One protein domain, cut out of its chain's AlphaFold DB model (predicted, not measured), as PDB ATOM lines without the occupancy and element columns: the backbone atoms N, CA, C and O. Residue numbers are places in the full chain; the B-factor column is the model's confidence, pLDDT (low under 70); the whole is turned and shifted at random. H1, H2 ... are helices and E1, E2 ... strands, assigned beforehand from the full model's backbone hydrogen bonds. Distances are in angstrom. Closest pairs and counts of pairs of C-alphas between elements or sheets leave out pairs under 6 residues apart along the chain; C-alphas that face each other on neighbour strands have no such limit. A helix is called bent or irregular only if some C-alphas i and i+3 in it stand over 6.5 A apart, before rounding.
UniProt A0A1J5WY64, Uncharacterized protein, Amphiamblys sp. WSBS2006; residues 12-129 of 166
ATOM      1  N   HIS A  12     -55.931  22.148  98.281       48.56
ATOM      2  CA  HIS A  12     -55.079  22.140  97.098       48.56
ATOM      3  C   HIS A  12     -53.646  22.306  97.583       48.56
ATOM      4  O   HIS A  12     -53.333  23.274  98.277       48.56
ATOM      5  N   GLN A  13     -52.779  21.364  97.249       54.00
ATOM      6  CA  GLN A  13     -51.362  21.468  97.564       54.00
ATOM      7  C   GLN A  13     -50.593  21.319  96.260       54.00
ATOM      8  O   GLN A  13     -50.887  20.460  95.442       54.00
ATOM      9  N   TYR A  14     -49.621  22.187  96.046       51.19
ATOM     10  CA  TYR A  14     -48.809  22.172  94.839       51.19
ATOM     11  C   TYR A  14     -47.436  21.625  95.208       51.19
ATOM     12  O   TYR A  14     -46.847  22.038  96.209       51.19
ATOM     13  N   VAL A  15     -46.947  20.659  94.436       54.25
ATOM     14  CA  VAL A  15     -45.599  20.110  94.585       54.25
ATOM     15  C   VAL A  15     -44.877  20.323  93.263       54.25
ATOM     16  O   VAL A  15     -45.405  20.029  92.201       54.25
ATOM     17  N   PHE A  16     -43.663  20.852  93.299       52.66
ATOM     18  CA  PHE A  16     -42.874  21.056  92.086       52.66
ATOM     19  C   PHE A  16     -41.845  19.934  91.960       52.66
ATOM     20  O   PHE A  16     -41.128  19.639  92.918       52.66
ATOM     21  N   PHE A  17     -41.755  19.320  90.779       55.97
ATOM     22  CA  PHE A  17     -40.754  18.300  90.460       55.97
ATOM     23  C   PHE A  17     -39.856  18.815  89.340       55.97
ATOM     24  O   PHE A  17     -40.132  18.605  88.166       55.97
ATOM     25  N   GLY A  18     -38.774  19.519  89.678       59.72
ATOM     26  CA  GLY A  18     -37.873  20.078  88.664       59.72
ATOM     27  C   GLY A  18     -38.595  21.066  87.741       59.72
ATOM     28  O   GLY A  18     -38.998  22.132  88.193       59.72
ATOM     29  N   ALA A  19     -38.758  20.710  86.461       55.16
ATOM     30  CA  ALA A  19     -39.484  21.511  85.468       55.16
ATOM     31  C   ALA A  19     -41.007  21.239  85.430       55.16
ATOM     32  O   ALA A  19     -41.706  21.813  84.596       55.16
ATOM     33  N   TYR A  20     -41.522  20.358  86.294       58.75
ATOM     34  CA  TYR A  20     -42.926  19.938  86.319       58.75
ATOM     35  C   TYR A  20     -43.695  20.601  87.468       58.75
ATOM     36  O   TYR A  20     -43.192  20.703  88.591       58.75
ATOM     37  N   GLU A  21     -44.941  20.992  87.205       59.84
ATOM     38  CA  GLU A  21     -45.864  21.544  88.196       59.84
ATOM     39  C   GLU A  21     -46.911  20.470  88.548       59.84
ATOM     40  O   GLU A  21     -47.816  20.172  87.770       59.84
ATOM     41  N   LEU A  22     -46.780  19.827  89.715       58.00
ATOM     42  CA  LEU A  22     -47.790  18.886  90.211       58.00
ATOM     43  C   LEU A  22     -48.850  19.662  91.001       58.00
ATOM     44  O   LEU A  22     -48.596  20.128  92.114       58.00
ATOM     45  N   GLY A  23     -50.061  19.742  90.455       56.22
ATOM     46  CA  GLY A  23     -51.249  20.185  91.180       56.22
ATOM     47  C   GLY A  23     -51.905  19.016  91.921       56.22
ATOM     48  O   GLY A  23     -52.642  18.221  91.341       56.22
ATOM     49  N   MET A  24     -51.686  18.891  93.230       55.34
ATOM     50  CA  MET A  24     -52.382  17.881  94.033       55.34
ATOM     51  C   MET A  24     -53.770  18.394  94.444       55.34
ATOM     52  O   MET A  24     -53.900  19.342  95.222       55.34
ATOM     53  N   LEU A  25     -54.813  17.708  93.967       52.44
ATOM     54  CA  LEU A  25     -56.190  17.890  94.420       52.44
ATOM     55  C   LEU A  25     -56.564  16.771  95.399       52.44
ATOM     56  O   LEU A  25     -57.083  15.724  95.012       52.44
ATOM     57  N   VAL A  26     -56.353  16.987  96.698       51.06
ATOM     58  CA  VAL A  26     -56.796  16.005  97.696       51.06
ATOM     59  C   VAL A  26     -58.286  16.200  97.974       51.06
ATOM     60  O   VAL A  26     -58.688  17.139  98.658       51.06
ATOM     61  N   LYS A  27     -59.128  15.285  97.478       51.03
ATOM     62  CA  LYS A  27     -60.518  15.160  97.939       51.03
ATOM     63  C   LYS A  27     -60.583  14.187  99.116       51.03
ATOM     64  O   LYS A  27     -60.826  12.999  98.940       51.03
ATOM     65  N   THR A  28     -60.387  14.695 100.328       44.66
ATOM     66  CA  THR A  28     -60.615  13.943 101.571       44.66
ATOM     67  C   THR A  28     -62.104  13.909 101.911       44.66
ATOM     68  O   THR A  28     -62.602  14.725 102.679       44.66
ATOM     69  N   GLY A  29     -62.834  12.959 101.326       47.22
ATOM     70  CA  GLY A  29     -64.160  12.575 101.811       47.22
ATOM     71  C   GLY A  29     -64.048  11.537 102.939       47.22
ATOM     72  O   GLY A  29     -63.132  10.717 102.914       47.22
ATOM     73  N   PRO A  30     -64.988  11.481 103.901       45.16
ATOM     74  CA  PRO A  30     -64.916  10.579 105.062       45.16
ATOM     75  C   PRO A  30     -65.031   9.075 104.732       45.16
ATOM     76  O   PRO A  30     -65.094   8.258 105.646       45.16
ATOM     77  N   LYS A  31     -65.122   8.693 103.449       50.47
ATOM     78  CA  LYS A  31     -65.424   7.319 103.010       50.47
ATOM     79  C   LYS A  31     -64.637   6.832 101.790       50.47
ATOM     80  O   LYS A  31     -64.914   5.733 101.320       50.47
ATOM     81  N   THR A  32     -63.696   7.607 101.257       52.88
ATOM     82  CA  THR A  32     -62.951   7.199 100.058       52.88
ATOM     83  C   THR A  32     -61.454   7.324 100.290       52.88
ATOM     84  O   THR A  32     -60.931   8.432 100.297       52.88
ATOM     85  N   ASP A  33     -60.761   6.184 100.375       63.19
ATOM     86  CA  ASP A  33     -59.287   6.065 100.360       63.19
ATOM     87  C   ASP A  33     -58.677   6.401  98.976       63.19
ATOM     88  O   ASP A  33     -57.533   6.053  98.679       63.19
ATOM     89  N   ARG A  34     -59.456   7.064  98.109       67.25
ATOM     90  CA  ARG A  34     -59.085   7.441  96.746       67.25
ATOM     91  C   ARG A  34     -58.635   8.892  96.717       67.25
ATOM     92  O   ARG A  34     -59.418   9.790  97.020       67.25
ATOM     93  N   ILE A  35     -57.405   9.115  96.271       68.94
ATOM     94  CA  ILE A  35     -56.848  10.450  96.048       68.94
ATOM     95  C   ILE A  35     -56.558  10.603  94.552       68.94
ATOM     96  O   ILE A  35     -55.964   9.725  93.933       68.94
ATOM     97  N   ILE A  36     -56.997  11.702  93.940       66.25
ATOM     98  CA  ILE A  36     -56.718  11.987  92.526       66.25
ATOM     99  C   ILE A  36     -55.666  13.089  92.470       66.25
ATOM    100  O   ILE A  36     -55.832  14.144  93.070       66.25
ATOM    101  N   PHE A  37     -54.585  12.853  91.744       68.56
ATOM    102  CA  PHE A  37     -53.507  13.809  91.540       68.56
ATOM    103  C   PHE A  37     -53.461  14.227  90.075       68.56
ATOM    104  O   PHE A  37     -53.492  13.377  89.182       68.56
ATOM    105  N   PHE A  38     -53.331  15.530  89.839       67.75
ATOM    106  CA  PHE A  38     -53.151  16.089  88.506       67.75
ATOM    107  C   PHE A  38     -51.722  16.598  88.347       67.75
ATOM    108  O   PHE A  38     -51.219  17.390  89.139       67.75
ATOM    109  N   ILE A  39     -51.051  16.123  87.310       70.25
ATOM    110  CA  ILE A  39     -49.714  16.542  86.915       70.25
ATOM    111  C   ILE A  39     -49.871  17.375  85.657       70.25
ATOM    112  O   ILE A  39     -50.169  16.845  84.588       70.25
ATOM    113  N   GLU A  40     -49.688  18.682  85.784       69.62
ATOM    114  CA  GLU A  40     -49.668  19.562  84.626       69.62
ATOM    115  C   GLU A  40     -48.226  19.686  84.126       69.62
ATOM    116  O   GLU A  40     -47.303  20.023  84.871       69.62
ATOM    117  N   MET A  41     -48.009  19.381  82.848       68.75
ATOM    118  CA  MET A  41     -46.702  19.464  82.208       68.75
ATOM    119  C   MET A  41     -46.741  20.499  81.085       68.75
ATOM    120  O   MET A  41     -47.575  20.438  80.185       68.75
ATOM    121  N   LYS A  42     -45.796  21.441  81.125       62.72
ATOM    122  CA  LYS A  42     -45.627  22.518  80.132       62.72
ATOM    123  C   LYS A  42     -44.574  22.166  79.062       62.72
ATOM    124  O   LYS A  42     -43.834  23.039  78.621       62.72
ATOM    125  N   LEU A  43     -44.424  20.881  78.722       55.56
ATOM    126  CA  LEU A  43     -43.337  20.343  77.884       55.56
ATOM    127  C   LEU A  43     -43.848  19.310  76.866       55.56
ATOM    128  O   LEU A  43     -44.899  18.700  77.072       55.56
ATOM    129  N   GLU A  44     -43.070  19.124  75.793       56.69
ATOM    130  CA  GLU A  44     -43.314  18.182  74.690       56.69
ATOM    131  C   GLU A  44     -43.581  16.741  75.167       56.69
ATOM    132  O   GLU A  44     -43.081  16.292  76.202       56.69
ATOM    133  N   ASP A  45     -44.366  16.017  74.367       55.81
ATOM    134  CA  ASP A  45     -45.086  14.766  74.663       55.81
ATOM    135  C   ASP A  45     -44.235  13.607  75.223       55.81
ATOM    136  O   ASP A  45     -44.765  12.636  75.767       55.81
ATOM    137  N   SER A  46     -42.906  13.686  75.132       58.47
ATOM    138  CA  SER A  46     -41.992  12.564  75.357       58.47
ATOM    139  C   SER A  46     -41.760  12.163  76.823       58.47
ATOM    140  O   SER A  46     -40.930  11.289  77.072       58.47
ATOM    141  N   VAL A  47     -42.434  12.772  77.811       76.44
ATOM    142  CA  VAL A  47     -42.115  12.535  79.241       76.44
ATOM    143  C   VAL A  47     -43.335  12.281  80.146       76.44
ATOM    144  O   VAL A  47     -43.168  12.118  81.355       76.44
ATOM    145  N   LEU A  48     -44.556  12.161  79.600       79.75
ATOM    146  CA  LEU A  48     -45.770  11.919  80.408       79.75
ATOM    147  C   LEU A  48     -45.666  10.643  81.265       79.75
ATOM    148  O   LEU A  48     -46.027  10.642  82.439       79.75
ATOM    149  N   GLU A  49     -45.119   9.560  80.708       84.00
ATOM    150  CA  GLU A  49     -44.928   8.295  81.434       84.00
ATOM    151  C   GLU A  49     -43.965   8.435  82.614       84.00
ATOM    152  O   GLU A  49     -44.257   7.992  83.726       84.00
ATOM    153  N   ALA A  50     -42.827   9.091  82.387       83.19
ATOM    154  CA  ALA A  50     -41.826   9.301  83.421       83.19
ATOM    155  C   ALA A  50     -42.355  10.207  84.542       83.19
ATOM    156  O   ALA A  50     -42.040   9.970  85.707       83.19
ATOM    157  N   ALA A  51     -43.201  11.191  84.223       80.75
ATOM    158  CA  ALA A  51     -43.857  12.020  85.229       80.75
ATOM    159  C   ALA A  51     -44.828  11.213  86.104       80.75
ATOM    160  O   ALA A  51     -44.794  11.337  87.330       80.75
ATOM    161  N   ILE A  52     -45.635  10.331  85.504       86.12
ATOM    162  CA  ILE A  52     -46.508   9.419  86.259       86.12
ATOM    163  C   ILE A  52     -45.663   8.489  87.142       86.12
ATOM    164  O   ILE A  52     -45.955   8.345  88.328       86.12
ATOM    165  N   LEU A  53     -44.580   7.910  86.618       85.19
ATOM    166  CA  LEU A  53     -43.672   7.055  87.394       85.19
ATOM    167  C   LEU A  53     -43.058   7.794  88.593       85.19
ATOM    168  O   LEU A  53     -43.047   7.273  89.710       85.19
ATOM    169  N   GLN A  54     -42.576   9.022  88.392       83.62
ATOM    170  CA  GLN A  54     -42.021   9.842  89.471       83.62
ATOM    171  C   GLN A  54     -43.073  10.164  90.537       83.62
ATOM    172  O   GLN A  54     -42.810  10.009  91.732       83.62
ATOM    173  N   ALA A  55     -44.281  10.552  90.126       82.31
ATOM    174  CA  ALA A  55     -45.366  10.827  91.059       82.31
ATOM    175  C   ALA A  55     -45.799   9.572  91.832       82.31
ATOM    176  O   ALA A  55     -46.040   9.658  93.036       82.31
ATOM    177  N   ALA A  56     -45.812   8.400  91.193       85.56
ATOM    178  CA  ALA A  56     -46.110   7.130  91.853       85.56
ATOM    179  C   ALA A  56     -45.084   6.798  92.952       85.56
ATOM    180  O   ALA A  56     -45.461   6.423  94.065       85.56
ATOM    181  N   LEU A  57     -43.790   7.004  92.688       85.81
ATOM    182  CA  LEU A  57     -42.736   6.820  93.695       85.81
ATOM    183  C   LEU A  57     -42.900   7.781  94.880       85.81
ATOM    184  O   LEU A  57     -42.741   7.382  96.037       85.81
ATOM    185  N   HIS A  58     -43.256   9.038  94.609       82.00
ATOM    186  CA  HIS A  58     -43.527  10.021  95.656       82.00
ATOM    187  C   HIS A  58     -44.761   9.666  96.487       82.00
ATOM    188  O   HIS A  58     -44.714   9.757  97.714       82.00
ATOM    189  N   ALA A  59     -45.829   9.207  95.842       80.69
ATOM    190  CA  ALA A  59     -47.035   8.724  96.499       80.69
ATOM    191  C   ALA A  59     -46.763   7.509  97.401       80.69
ATOM    192  O   ALA A  59     -47.218   7.465  98.544       80.69
ATOM    193  N   TYR A  60     -45.958   6.553  96.932       82.00
ATOM    194  CA  TYR A  60     -45.524   5.413  97.738       82.00
ATOM    195  C   TYR A  60     -44.704   5.852  98.963       82.00
ATOM    196  O   TYR A  60     -44.963   5.424 100.094       82.00
ATOM    197  N   LYS A  61     -43.739   6.761  98.767       84.06
ATOM    198  CA  LYS A  61     -42.954   7.341  99.865       84.06
ATOM    199  C   LYS A  61     -43.849   8.062 100.876       84.06
ATOM    200  O   LYS A  61     -43.665   7.901 102.076       84.06
ATOM    201  N   TYR A  62     -44.835   8.824 100.410       79.75
ATOM    202  CA  TYR A  62     -45.809   9.481 101.278       79.75
ATOM    203  C   TYR A  62     -46.617   8.463 102.095       79.75
ATOM    204  O   TYR A  62     -46.699   8.587 103.312       79.75
ATOM    205  N   CYS A  63     -47.131   7.407 101.454       78.56
ATOM    206  CA  CYS A  63     -47.892   6.336 102.104       78.56
ATOM    207  C   CYS A  63     -47.123   5.697 103.273       78.56
ATOM    208  O   CYS A  63     -47.650   5.528 104.375       78.56
ATOM    209  N   THR A  64     -45.847   5.392 103.030       79.94
ATOM    210  CA  THR A  64     -44.955   4.763 104.013       79.94
ATOM    211  C   THR A  64     -44.561   5.706 105.152       79.94
ATOM    212  O   THR A  64     -44.586   5.292 106.311       79.94
ATOM    213  N   VAL A  65     -44.249   6.973 104.859       84.25
ATOM    214  CA  VAL A  65     -43.887   7.980 105.875       84.25
ATOM    215  C   VAL A  65     -45.082   8.335 106.763       84.25
ATOM    216  O   VAL A  65     -44.956   8.334 107.986       84.25
ATOM    217  N   GLU A  66     -46.253   8.556 106.167       81.06
ATOM    218  CA  GLU A  66     -47.486   8.928 106.876       81.06
ATOM    219  C   GLU A  66     -48.229   7.731 107.482       81.06
ATOM    220  O   GLU A  66     -49.315   7.889 108.047       81.06
ATOM    221  N   ARG A  67     -47.665   6.520 107.360       82.88
ATOM    222  CA  ARG A  67     -48.235   5.272 107.890       82.88
ATOM    223  C   ARG A  67     -49.695   5.071 107.469       82.88
ATOM    224  O   ARG A  67     -50.546   4.674 108.268       82.88
ATOM    225  N   LYS A  68     -49.999   5.346 106.199       82.94
ATOM    226  CA  LYS A  68     -51.323   5.089 105.620       82.94
ATOM    227  C   LYS A  68     -51.402   3.609 105.228       82.94
ATOM    228  O   LYS A  68     -50.598   3.160 104.423       82.94
ATOM    229  N   PRO A  69     -52.327   2.812 105.793       82.19
ATOM    230  CA  PRO A  69     -52.353   1.367 105.554       82.19
ATOM    231  C   PRO A  69     -52.865   0.987 104.157       82.19
ATOM    232  O   PRO A  69     -52.634  -0.126 103.702       82.19
ATOM    233  N   SER A  70     -53.583   1.887 103.492       85.19
ATOM    234  CA  SER A  70     -54.132   1.688 102.155       85.19
ATOM    235  C   SER A  70     -54.123   3.019 101.422       85.19
ATOM    236  O   SER A  70     -54.378   4.063 102.034       85.19
ATOM    237  N   LEU A  71     -53.809   2.980 100.133       83.94
ATOM    238  CA  LEU A  71     -53.798   4.143  99.266       83.94
ATOM    239  C   LEU A  71     -54.118   3.722  97.833       83.94
ATOM    240  O   LEU A  71     -53.397   2.915  97.246       83.94
ATOM    241  N   GLU A  72     -55.169   4.305  97.263       85.31
ATOM    242  CA  GLU A  72     -55.451   4.236  95.831       85.31
ATOM    243  C   GLU A  72     -55.324   5.639  95.241       85.31
ATOM    244  O   GLU A  72     -56.016   6.576  95.648       85.31
ATOM    245  N   ILE A  73     -54.411   5.786  94.287       82.88
ATOM    246  CA  ILE A  73     -54.119   7.050  93.632       82.88
ATOM    247  C   ILE A  73     -54.338   6.934  92.136       82.88
ATOM    248  O   ILE A  73     -53.815   6.029  91.492       82.88
ATOM    249  N   ILE A  74     -55.048   7.912  91.582       84.38
ATOM    250  CA  ILE A  74     -55.098   8.142  90.138       84.38
ATOM    251  C   ILE A  74     -54.197   9.327  89.823       84.38
ATOM    252  O   ILE A  74     -54.408  10.418  90.348       84.38
ATOM    253  N   LEU A  75     -53.198   9.096  88.983       85.69
ATOM    254  CA  LEU A  75     -52.261  10.087  88.477       85.69
ATOM    255  C   LEU A  75     -52.683  10.453  87.060       85.69
ATOM    256  O   LEU A  75     -52.791   9.570  86.213       85.69
ATOM    257  N   VAL A  76     -52.895  11.732  86.780       84.19
ATOM    258  CA  VAL A  76     -53.164  12.199  85.415       84.19
ATOM    259  C   VAL A  76     -52.083  13.169  85.005       84.19
ATOM    260  O   VAL A  76     -52.006  14.247  85.579       84.19
ATOM    261  N   ALA A  77     -51.262  12.801  84.027       85.06
ATOM    262  CA  ALA A  77     -50.295  13.705  83.422       85.06
ATOM    263  C   ALA A  77     -50.879  14.293  82.140       85.06
ATOM    264  O   ALA A  77     -51.317  13.538  81.277       85.06
ATOM    265  N   VAL A  78     -50.883  15.618  82.020       83.56
ATOM    266  CA  VAL A  78     -51.349  16.341  80.828       83.56
ATOM    267  C   VAL A  78     -50.215  17.183  80.254       83.56
ATOM    268  O   VAL A  78     -49.503  17.843  81.006       83.56
ATOM    269  N   SER A  79     -50.044  17.165  78.933       82.31
ATOM    270  CA  SER A  79     -49.156  18.066  78.200       82.31
ATOM    271  C   SER A  79     -49.975  19.200  77.593       82.31
ATOM    272  O   SER A  79     -50.920  18.974  76.832       82.31
ATOM    273  N   LEU A  80     -49.597  20.432  77.925       78.00
ATOM    274  CA  LEU A  80     -50.111  21.641  77.292       78.00
ATOM    275  C   LEU A  80     -48.963  22.369  76.576       78.00
ATOM    276  O   LEU A  80     -47.866  22.466  77.134       78.00
ATOM    277  N   PRO A  81     -49.195  22.908  75.364       79.19
ATOM    278  CA  PRO A  81     -50.481  23.029  74.667       79.19
ATOM    279  C   PRO A  81     -50.851  21.824  73.785       79.19
ATOM    280  O   PRO A  81     -51.853  21.894  73.090       79.19
ATOM    281  N   ASN A  82     -50.070  20.740  73.781       81.38
ATOM    282  CA  ASN A  82     -50.216  19.652  72.802       81.38
ATOM    283  C   ASN A  82     -51.419  18.733  73.029       81.38
ATOM    284  O   ASN A  82     -51.641  17.817  72.247       81.38
ATOM    285  N   PHE A  83     -52.189  18.955  74.095       85.88
ATOM    286  CA  PHE A  83     -53.441  18.251  74.333       85.88
ATOM    287  C   PHE A  83     -53.274  16.728  74.512       85.88
ATOM    288  O   PHE A  83     -54.229  15.975  74.350       85.88
ATOM    289  N   TYR A  84     -52.092  16.257  74.912       87.06
ATOM    290  CA  TYR A  84     -51.885  14.855  75.274       87.06
ATOM    291  C   TYR A  84     -52.096  14.627  76.758       87.06
ATOM    292  O   TYR A  84     -51.769  15.470  77.592       87.06
ATOM    293  N   ALA A  85     -52.589  13.448  77.096       86.62
ATOM    294  CA  ALA A  85     -52.746  13.025  78.464       86.62
ATOM    295  C   ALA A  85     -52.409  11.546  78.622       86.62
ATOM    296  O   ALA A  85     -52.521  10.736  77.700       86.62
ATOM    297  N   ARG A  86     -51.996  11.198  79.835       87.50
ATOM    298  CA  ARG A  86     -51.763   9.823  80.247       87.50
ATOM    299  C   ARG A  86     -52.242   9.631  81.672       87.50
ATOM    300  O   ARG A  86     -52.122  10.529  82.506       87.50
ATOM    301  N   ILE A  87     -52.792   8.457  81.949       88.12
ATOM    302  CA  ILE A  87     -53.369   8.131  83.252       88.12
ATOM    303  C   ILE A  87     -52.608   6.954  83.837       88.12
ATOM    304  O   ILE A  87     -52.369   5.964  83.155       88.12
ATOM    305  N   GLY A  88     -52.242   7.062  85.107       89.19
ATOM    306  CA  GLY A  88     -51.724   5.961  85.897       89.19
ATOM    307  C   GLY A  88     -52.594   5.706  87.116       89.19
ATOM    308  O   GLY A  88     -53.195   6.627  87.670       89.19
ATOM    309  N   VAL A  89     -52.644   4.457  87.561       89.81
ATOM    310  CA  VAL A  89     -53.322   4.057  88.793       89.81
ATOM    311  C   VAL A  89     -52.322   3.332  89.677       89.81
ATOM    312  O   VAL A  89     -51.785   2.294  89.304       89.81
ATOM    313  N   LEU A  90     -52.066   3.892  90.858       89.56
ATOM    314  CA  LEU A  90     -51.229   3.300  91.893       89.56
ATOM    315  C   LEU A  90     -52.121   2.776  93.016       89.56
ATOM    316  O   LEU A  90     -52.912   3.525  93.586       89.56
ATOM    317  N   ARG A  91     -51.940   1.512  93.388       90.62
ATOM    318  CA  ARG A  91     -52.567   0.905  94.563       90.62
ATOM    319  C   ARG A  91     -51.479   0.399  95.489       90.62
ATOM    320  O   ARG A  91     -50.584  -0.322  95.053       90.62
ATOM    321  N   VAL A  92     -51.551   0.770  96.760       89.12
ATOM    322  CA  VAL A  92     -50.599   0.358  97.796       89.12
ATOM    323  C   VAL A  92     -51.377  -0.102  99.018       89.12
ATOM    324  O   VAL A  92     -52.210   0.631  99.544       89.12
ATOM    325  N   GLU A  93     -51.065  -1.300  99.497       90.69
ATOM    326  CA  GLU A  93     -51.549  -1.834 100.765       90.69
ATOM    327  C   GLU A  93     -50.345  -2.135 101.660       90.69
ATOM    328  O   GLU A  93     -49.462  -2.925 101.307       90.69
ATOM    329  N   LEU A  94     -50.311  -1.506 102.833       88.62
ATOM    330  CA  LEU A  94     -49.324  -1.764 103.873       88.62
ATOM    331  C   LEU A  94     -49.955  -2.615 104.978       88.62
ATOM    332  O   LEU A  94     -51.130  -2.471 105.322       88.62
ATOM    333  N   ASP A  95     -49.160  -3.488 105.586       91.12
ATOM    334  CA  ASP A  95     -49.587  -4.210 106.777       91.12
ATOM    335  C   ASP A  95     -49.872  -3.233 107.931       91.12
ATOM    336  O   ASP A  95     -49.055  -2.382 108.270       91.12
ATOM    337  N   LYS A  96     -51.031  -3.366 108.583       88.06
ATOM    338  CA  LYS A  96     -51.490  -2.397 109.596       88.06
ATOM    339  C   LYS A  96     -50.628  -2.353 110.861       88.06
ATOM    340  O   LYS A  96     -50.732  -1.392 111.618       88.06
ATOM    341  N   LYS A  97     -49.851  -3.404 111.143       89.94
ATOM    342  CA  LYS A  97     -49.044  -3.509 112.369       89.94
ATOM    343  C   LYS A  97     -47.591  -3.135 112.119       89.94
ATOM    344  O   LYS A  97     -46.976  -2.475 112.948       89.94
ATOM    345  N   THR A  98     -47.053  -3.577 110.991       91.06
ATOM    346  CA  THR A  98     -45.635  -3.453 110.646       91.06
ATOM    347  C   THR A  98     -45.361  -2.348 109.632       91.06
ATOM    348  O   THR A  98     -44.222  -1.909 109.516       91.06
ATOM    349  N   PHE A  99     -46.389  -1.881 108.915       85.00
ATOM    350  CA  PHE A  99     -46.295  -0.943 107.790       85.00
ATOM    351  C   PHE A  99     -45.361  -1.408 106.665       85.00
ATOM    352  O   PHE A  99     -44.943  -0.611 105.826       85.00
ATOM    353  N   HIS A 100     -45.054  -2.707 106.611       88.56
ATOM    354  CA  HIS A 100     -44.387  -3.304 105.465       88.56
ATOM    355  C   HIS A 100     -45.347  -3.416 104.284       88.56
ATOM    356  O   HIS A 100     -46.554  -3.598 104.459       88.56
ATOM    357  N   LEU A 101     -44.792  -3.322 103.077       88.38
ATOM    358  CA  LEU A 101     -45.554  -3.481 101.850       88.38
ATOM    359  C   LEU A 101     -46.154  -4.888 101.784       88.38
ATOM    360  O   LEU A 101     -45.422  -5.876 101.803       88.38
ATOM    361  N   LYS A 102     -47.483  -4.963 101.713       92.00
ATOM    362  CA  LYS A 102     -48.228  -6.218 101.593       92.00
ATOM    363  C   LYS A 102     -48.647  -6.466 100.149       92.00
ATOM    364  O   LYS A 102     -48.499  -7.578  99.656       92.00
ATOM    365  N   ASN A 103     -49.166  -5.436  99.488       90.12
ATOM    366  CA  ASN A 103     -49.554  -5.499  98.087       90.12
ATOM    367  C   ASN A 103     -49.291  -4.157  97.401       90.12
ATOM    368  O   ASN A 103     -49.437  -3.097  98.012       90.12
ATOM    369  N   SER A 104     -48.929  -4.204  96.124       91.56
ATOM    370  CA  SER A 104     -48.846  -3.018  95.282       91.56
ATOM    371  C   SER A 104     -49.148  -3.358  93.837       91.56
ATOM    372  O   SER A 104     -48.632  -4.350  93.324       91.56
ATOM    373  N   SER A 105     -49.886  -2.485  93.165       92.44
ATOM    374  CA  SER A 105     -49.983  -2.484  91.709       92.44
ATOM    375  C   SER A 105     -49.805  -1.073  91.174       92.44
ATOM    376  O   SER A 105     -50.159  -0.086  91.824       92.44
ATOM    377  N   PHE A 106     -49.218  -0.984  89.988       92.12
ATOM    378  CA  PHE A 106     -49.094   0.264  89.265       92.12
ATOM    379  C   PHE A 106     -49.360  -0.004  87.791       92.12
ATOM    380  O   PHE A 106     -48.661  -0.795  87.161       92.12
ATOM    381  N   GLU A 107     -50.396   0.639  87.277       91.19
ATOM    382  CA  GLU A 107     -50.850   0.509  85.899       91.19
ATOM    383  C   GLU A 107     -50.726   1.866  85.221       91.19
ATOM    384  O   GLU A 107     -51.094   2.886  85.803       91.19
ATOM    385  N   VAL A 108     -50.204   1.881  83.998       89.12
ATOM    386  CA  VAL A 108     -50.135   3.080  83.159       89.12
ATOM    387  C   VAL A 108     -50.949   2.799  81.911       89.12
ATOM    388  O   VAL A 108     -50.658   1.853  81.185       89.12
ATOM    389  N   GLY A 109     -51.979   3.608  81.688       86.56
ATOM    390  CA  GLY A 109     -52.804   3.536  80.494       86.56
ATOM    391  C   GLY A 109     -52.088   4.078  79.260       86.56
ATOM    392  O   GLY A 109     -51.002   4.671  79.326       86.56
ATOM    393  N   ASP A 110     -52.730   3.899  78.116       84.12
ATOM    394  CA  ASP A 110     -52.244   4.439  76.856       84.12
ATOM    395  C   ASP A 110     -52.262   5.971  76.847       84.12
ATOM    396  O   ASP A 110     -53.008   6.628  77.581       84.12
ATOM    397  N   SER A 111     -51.387   6.541  76.020       83.62
ATOM    398  CA  SER A 111     -51.438   7.971  75.721       83.62
ATOM    399  C   SER A 111     -52.684   8.260  74.891       83.62
ATOM    400  O   SER A 111     -52.995   7.507  73.967       83.62
ATOM    401  N   PHE A 112     -53.375   9.360  75.179       84.88
ATOM    402  CA  PHE A 112     -54.483   9.832  74.356       84.88
ATOM    403  C   PHE A 112     -54.400  11.342  74.153       84.88
ATOM    404  O   PHE A 112     -53.840  12.066  74.974       84.88
ATOM    405  N   CYS A 113     -54.958  11.810  73.040       87.12
ATOM    406  CA  CYS A 113     -55.060  13.226  72.718       87.12
ATOM    407  C   CYS A 113     -56.506  13.695  72.942       87.12
ATOM    408  O   CYS A 113     -57.437  13.037  72.482       87.12
ATOM    409  N   TRP A 114     -56.697  14.810  73.650       85.25
ATOM    410  CA  TRP A 114     -58.004  15.418  73.950       85.25
ATOM    411  C   TRP A 114     -58.243  16.742  73.204       85.25
ATOM    412  O   TRP A 114     -58.877  17.650  73.731       85.25
ATOM    413  N   GLU A 115     -57.728  16.877  71.977       85.06
ATOM    414  CA  GLU A 115     -57.939  18.072  71.133       85.06
ATOM    415  C   GLU A 115     -59.423  18.422  70.928       85.06
ATOM    416  O   GLU A 115     -59.770  19.582  70.699       85.06
ATOM    417  N   LYS A 116     -60.311  17.425  70.999       89.38
ATOM    418  CA  LYS A 116     -61.756  17.599  70.848       89.38
ATOM    419  C   LYS A 116     -62.441  17.672  72.207       89.38
ATOM    420  O   LYS A 116     -62.114  16.922  73.125       89.38
ATOM    421  N   GLU A 117     -63.485  18.496  72.286       86.75
ATOM    422  CA  GLU A 117     -64.333  18.631  73.478       86.75
ATOM    423  C   GLU A 117     -64.862  17.276  73.972       86.75
ATOM    424  O   GLU A 117     -64.836  16.996  75.167       86.75
ATOM    425  N   GLU A 118     -65.272  16.395  73.057       87.06
ATOM    426  CA  GLU A 118     -65.754  15.048  73.380       87.06
ATOM    427  C   GLU A 118     -64.718  14.210  74.144       87.06
ATOM    428  O   GLU A 118     -65.064  13.487  75.078       87.06
ATOM    429  N   ASP A 119     -63.443  14.317  73.777       82.75
ATOM    430  CA  ASP A 119     -62.361  13.563  74.405       82.75
ATOM    431  C   ASP A 119     -61.963  14.181  75.753       82.75
ATOM    432  O   ASP A 119     -61.693  13.459  76.719       82.75
ATOM    433  N   ALA A 120     -62.055  15.509  75.880       83.44
ATOM    434  CA  ALA A 120     -61.928  16.190  77.166       83.44
ATOM    435  C   ALA A 120     -63.055  15.797  78.140       83.44
ATOM    436  O   ALA A 120     -62.805  15.544  79.323       83.44
ATOM    437  N   LEU A 121     -64.290  15.667  77.641       81.69
ATOM    438  CA  LEU A 121     -65.436  15.197  78.419       81.69
ATOM    439  C   LEU A 121     -65.281  13.733  78.844       81.69
ATOM    440  O   LEU A 121     -65.623  13.404  79.980       81.69
ATOM    441  N   LYS A 122     -64.723  12.861  77.992       81.06
ATOM    442  CA  LYS A 122     -64.386  11.476  78.374       81.06
ATOM    443  C   LYS A 122     -63.362  11.440  79.506       81.06
ATOM    444  O   LYS A 122     -63.557  10.689  80.461       81.06
ATOM    445  N   LEU A 123     -62.317  12.272  79.447       79.94
ATOM    446  CA  LEU A 123     -61.343  12.361  80.535       79.94
ATOM    447  C   LEU A 123     -62.008  12.849  81.830       79.94
ATOM    448  O   LEU A 123     -61.846  12.230  82.884       79.94
ATOM    449  N   ALA A 124     -62.814  13.909  81.759       80.19
ATOM    450  CA  ALA A 124     -63.563  14.400  82.912       80.19
ATOM    451  C   ALA A 124     -64.491  13.316  83.492       80.19
ATOM    452  O   ALA A 124     -64.506  13.101  84.705       80.19
ATOM    453  N   ALA A 125     -65.213  12.581  82.644       77.62
ATOM    454  CA  ALA A 125     -66.080  11.484  83.060       77.62
ATOM    455  C   ALA A 125     -65.292  10.357  83.745       77.62
ATOM    456  O   ALA A 125     -65.691   9.914  84.821       77.62
ATOM    457  N   TYR A 126     -64.147   9.945  83.190       75.75
ATOM    458  CA  TYR A 126     -63.256   8.957  83.807       75.75
ATOM    459  C   TYR A 126     -62.833   9.399  85.213       75.75
ATOM    460  O   TYR A 126     -62.986   8.659  86.189       75.75
ATOM    461  N   LEU A 127     -62.379  10.645  85.341       74.44
ATOM    462  CA  LEU A 127     -61.894  11.211  86.598       74.44
ATOM    463  C   LEU A 127     -62.981  11.338  87.664       74.44
ATOM    464  O   LEU A 127     -62.705  11.187  88.855       74.44
ATOM    465  N   LEU A 128     -64.217  11.593  87.238       72.50
ATOM    466  CA  LEU A 128     -65.375  11.743  88.114       72.50
ATOM    467  C   LEU A 128     -66.101  10.416  88.394       72.50
ATOM    468  O   LEU A 128     -66.883  10.347  89.342       72.50
ATOM    469  N   SER A 129     -65.848   9.361  87.615       68.00
ATOM    470  CA  SER A 129     -66.499   8.053  87.764       68.00
ATOM    471  C   SER A 129     -66.026   7.284  89.008       68.00
ATOM    472  O   SER A 129     -64.884   7.432  89.447       68.00
TER     473      SER A 129
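What this domain is: This is residues 12 to 129 of the 166 residues of an uncharacterized protein of Amphiamblys sp. WSBS2006 (UniProt A0A1J5WY64). A twisted sheet of six strands curls round the long helix H1, and a shorter helix, H2, lies over the opposite face. The printed part has 118 residues, with two named helices and six named strands in the order E1, E2, E3, H1, E4, E5, E6, H2. Across the sheet the strands run E1, E2, E3, E4, E5, E6, and it is mixed, with E3 and E4 parallel and the other neighbours antiparallel. The class is mixed, helices and strands; the whole is compact, with a radius of gyration of the C-alphas of 14.7 A, and its outline is elongated, spanning 48 by 30 by 25 A.

How they stand to each other: Begin with edge strand E1, residues 12 to 17, a hairpin with E2, residues 20 to 26; N 15 and O 22 are 2.9 A apart, within hydrogen-bond range. E2 forms a hairpin with E3, residues 34 to 41, where N 23 and O 38 are 2.9 A apart. These three are a meander, each strand the antiparallel neighbour of the one before. Next comes H1, residues 45 to 65, then E4, residues 70 to 79, parallel to E3 at 22 degrees; look there for N 39 and O 76, 2.7 A apart. E3, H1 and E4 are a strand-helix-strand unit, two parallel neighbours with a helix between, and its crossover is right-handed. E4, E5, residues 84 to 94, and E6, residues 101 to 108, form a second meander; find N 75 and O 88 at 2.8 A, and N 91 and O 105 at 2.9 A. The closest C-alphas of H1 and E4 are those of Leu 48 and Ala 77, 5.7 A apart. H2, residues 117 to 128, is on the opposite face from H1, at a height over the sheet of 10.5 A. It lies over E4 and only just not over E5, on which 2 of its 12 C-alphas fall, and runs along the strands, at 7 degrees to E4 on the local plane. Every O i to N i+4 pair of H2 is within hydrogen-bond range, and 15 of 17 in H1.

Where its parts are: Find C-alpha 12 at (-55.079, 22.140, 97.098), where E1 begins its 16.2 A; E2 measures 18.4 A and E3 22.6 A. H1 runs 32.0 A from C-alpha 45 at (-45.086, 14.766, 74.663) and is irregular, with C-alphas 46 and 49 8.0 A apart. E4 measures 29.4 A, E5 33.2 A and E6 20.3 A. H2, 16.2 A, ends at C-alpha 128, (-65.375, 11.743, 88.114).

The domain as a whole: The two C-alphas farthest apart, those of Lys 97 and Lys 116, are 48.3 A apart. The printed part has no cut and no long link. Its mean pLDDT is 76.5; look for values under 70 at residues 12 to 38, 40 to 46 and 129.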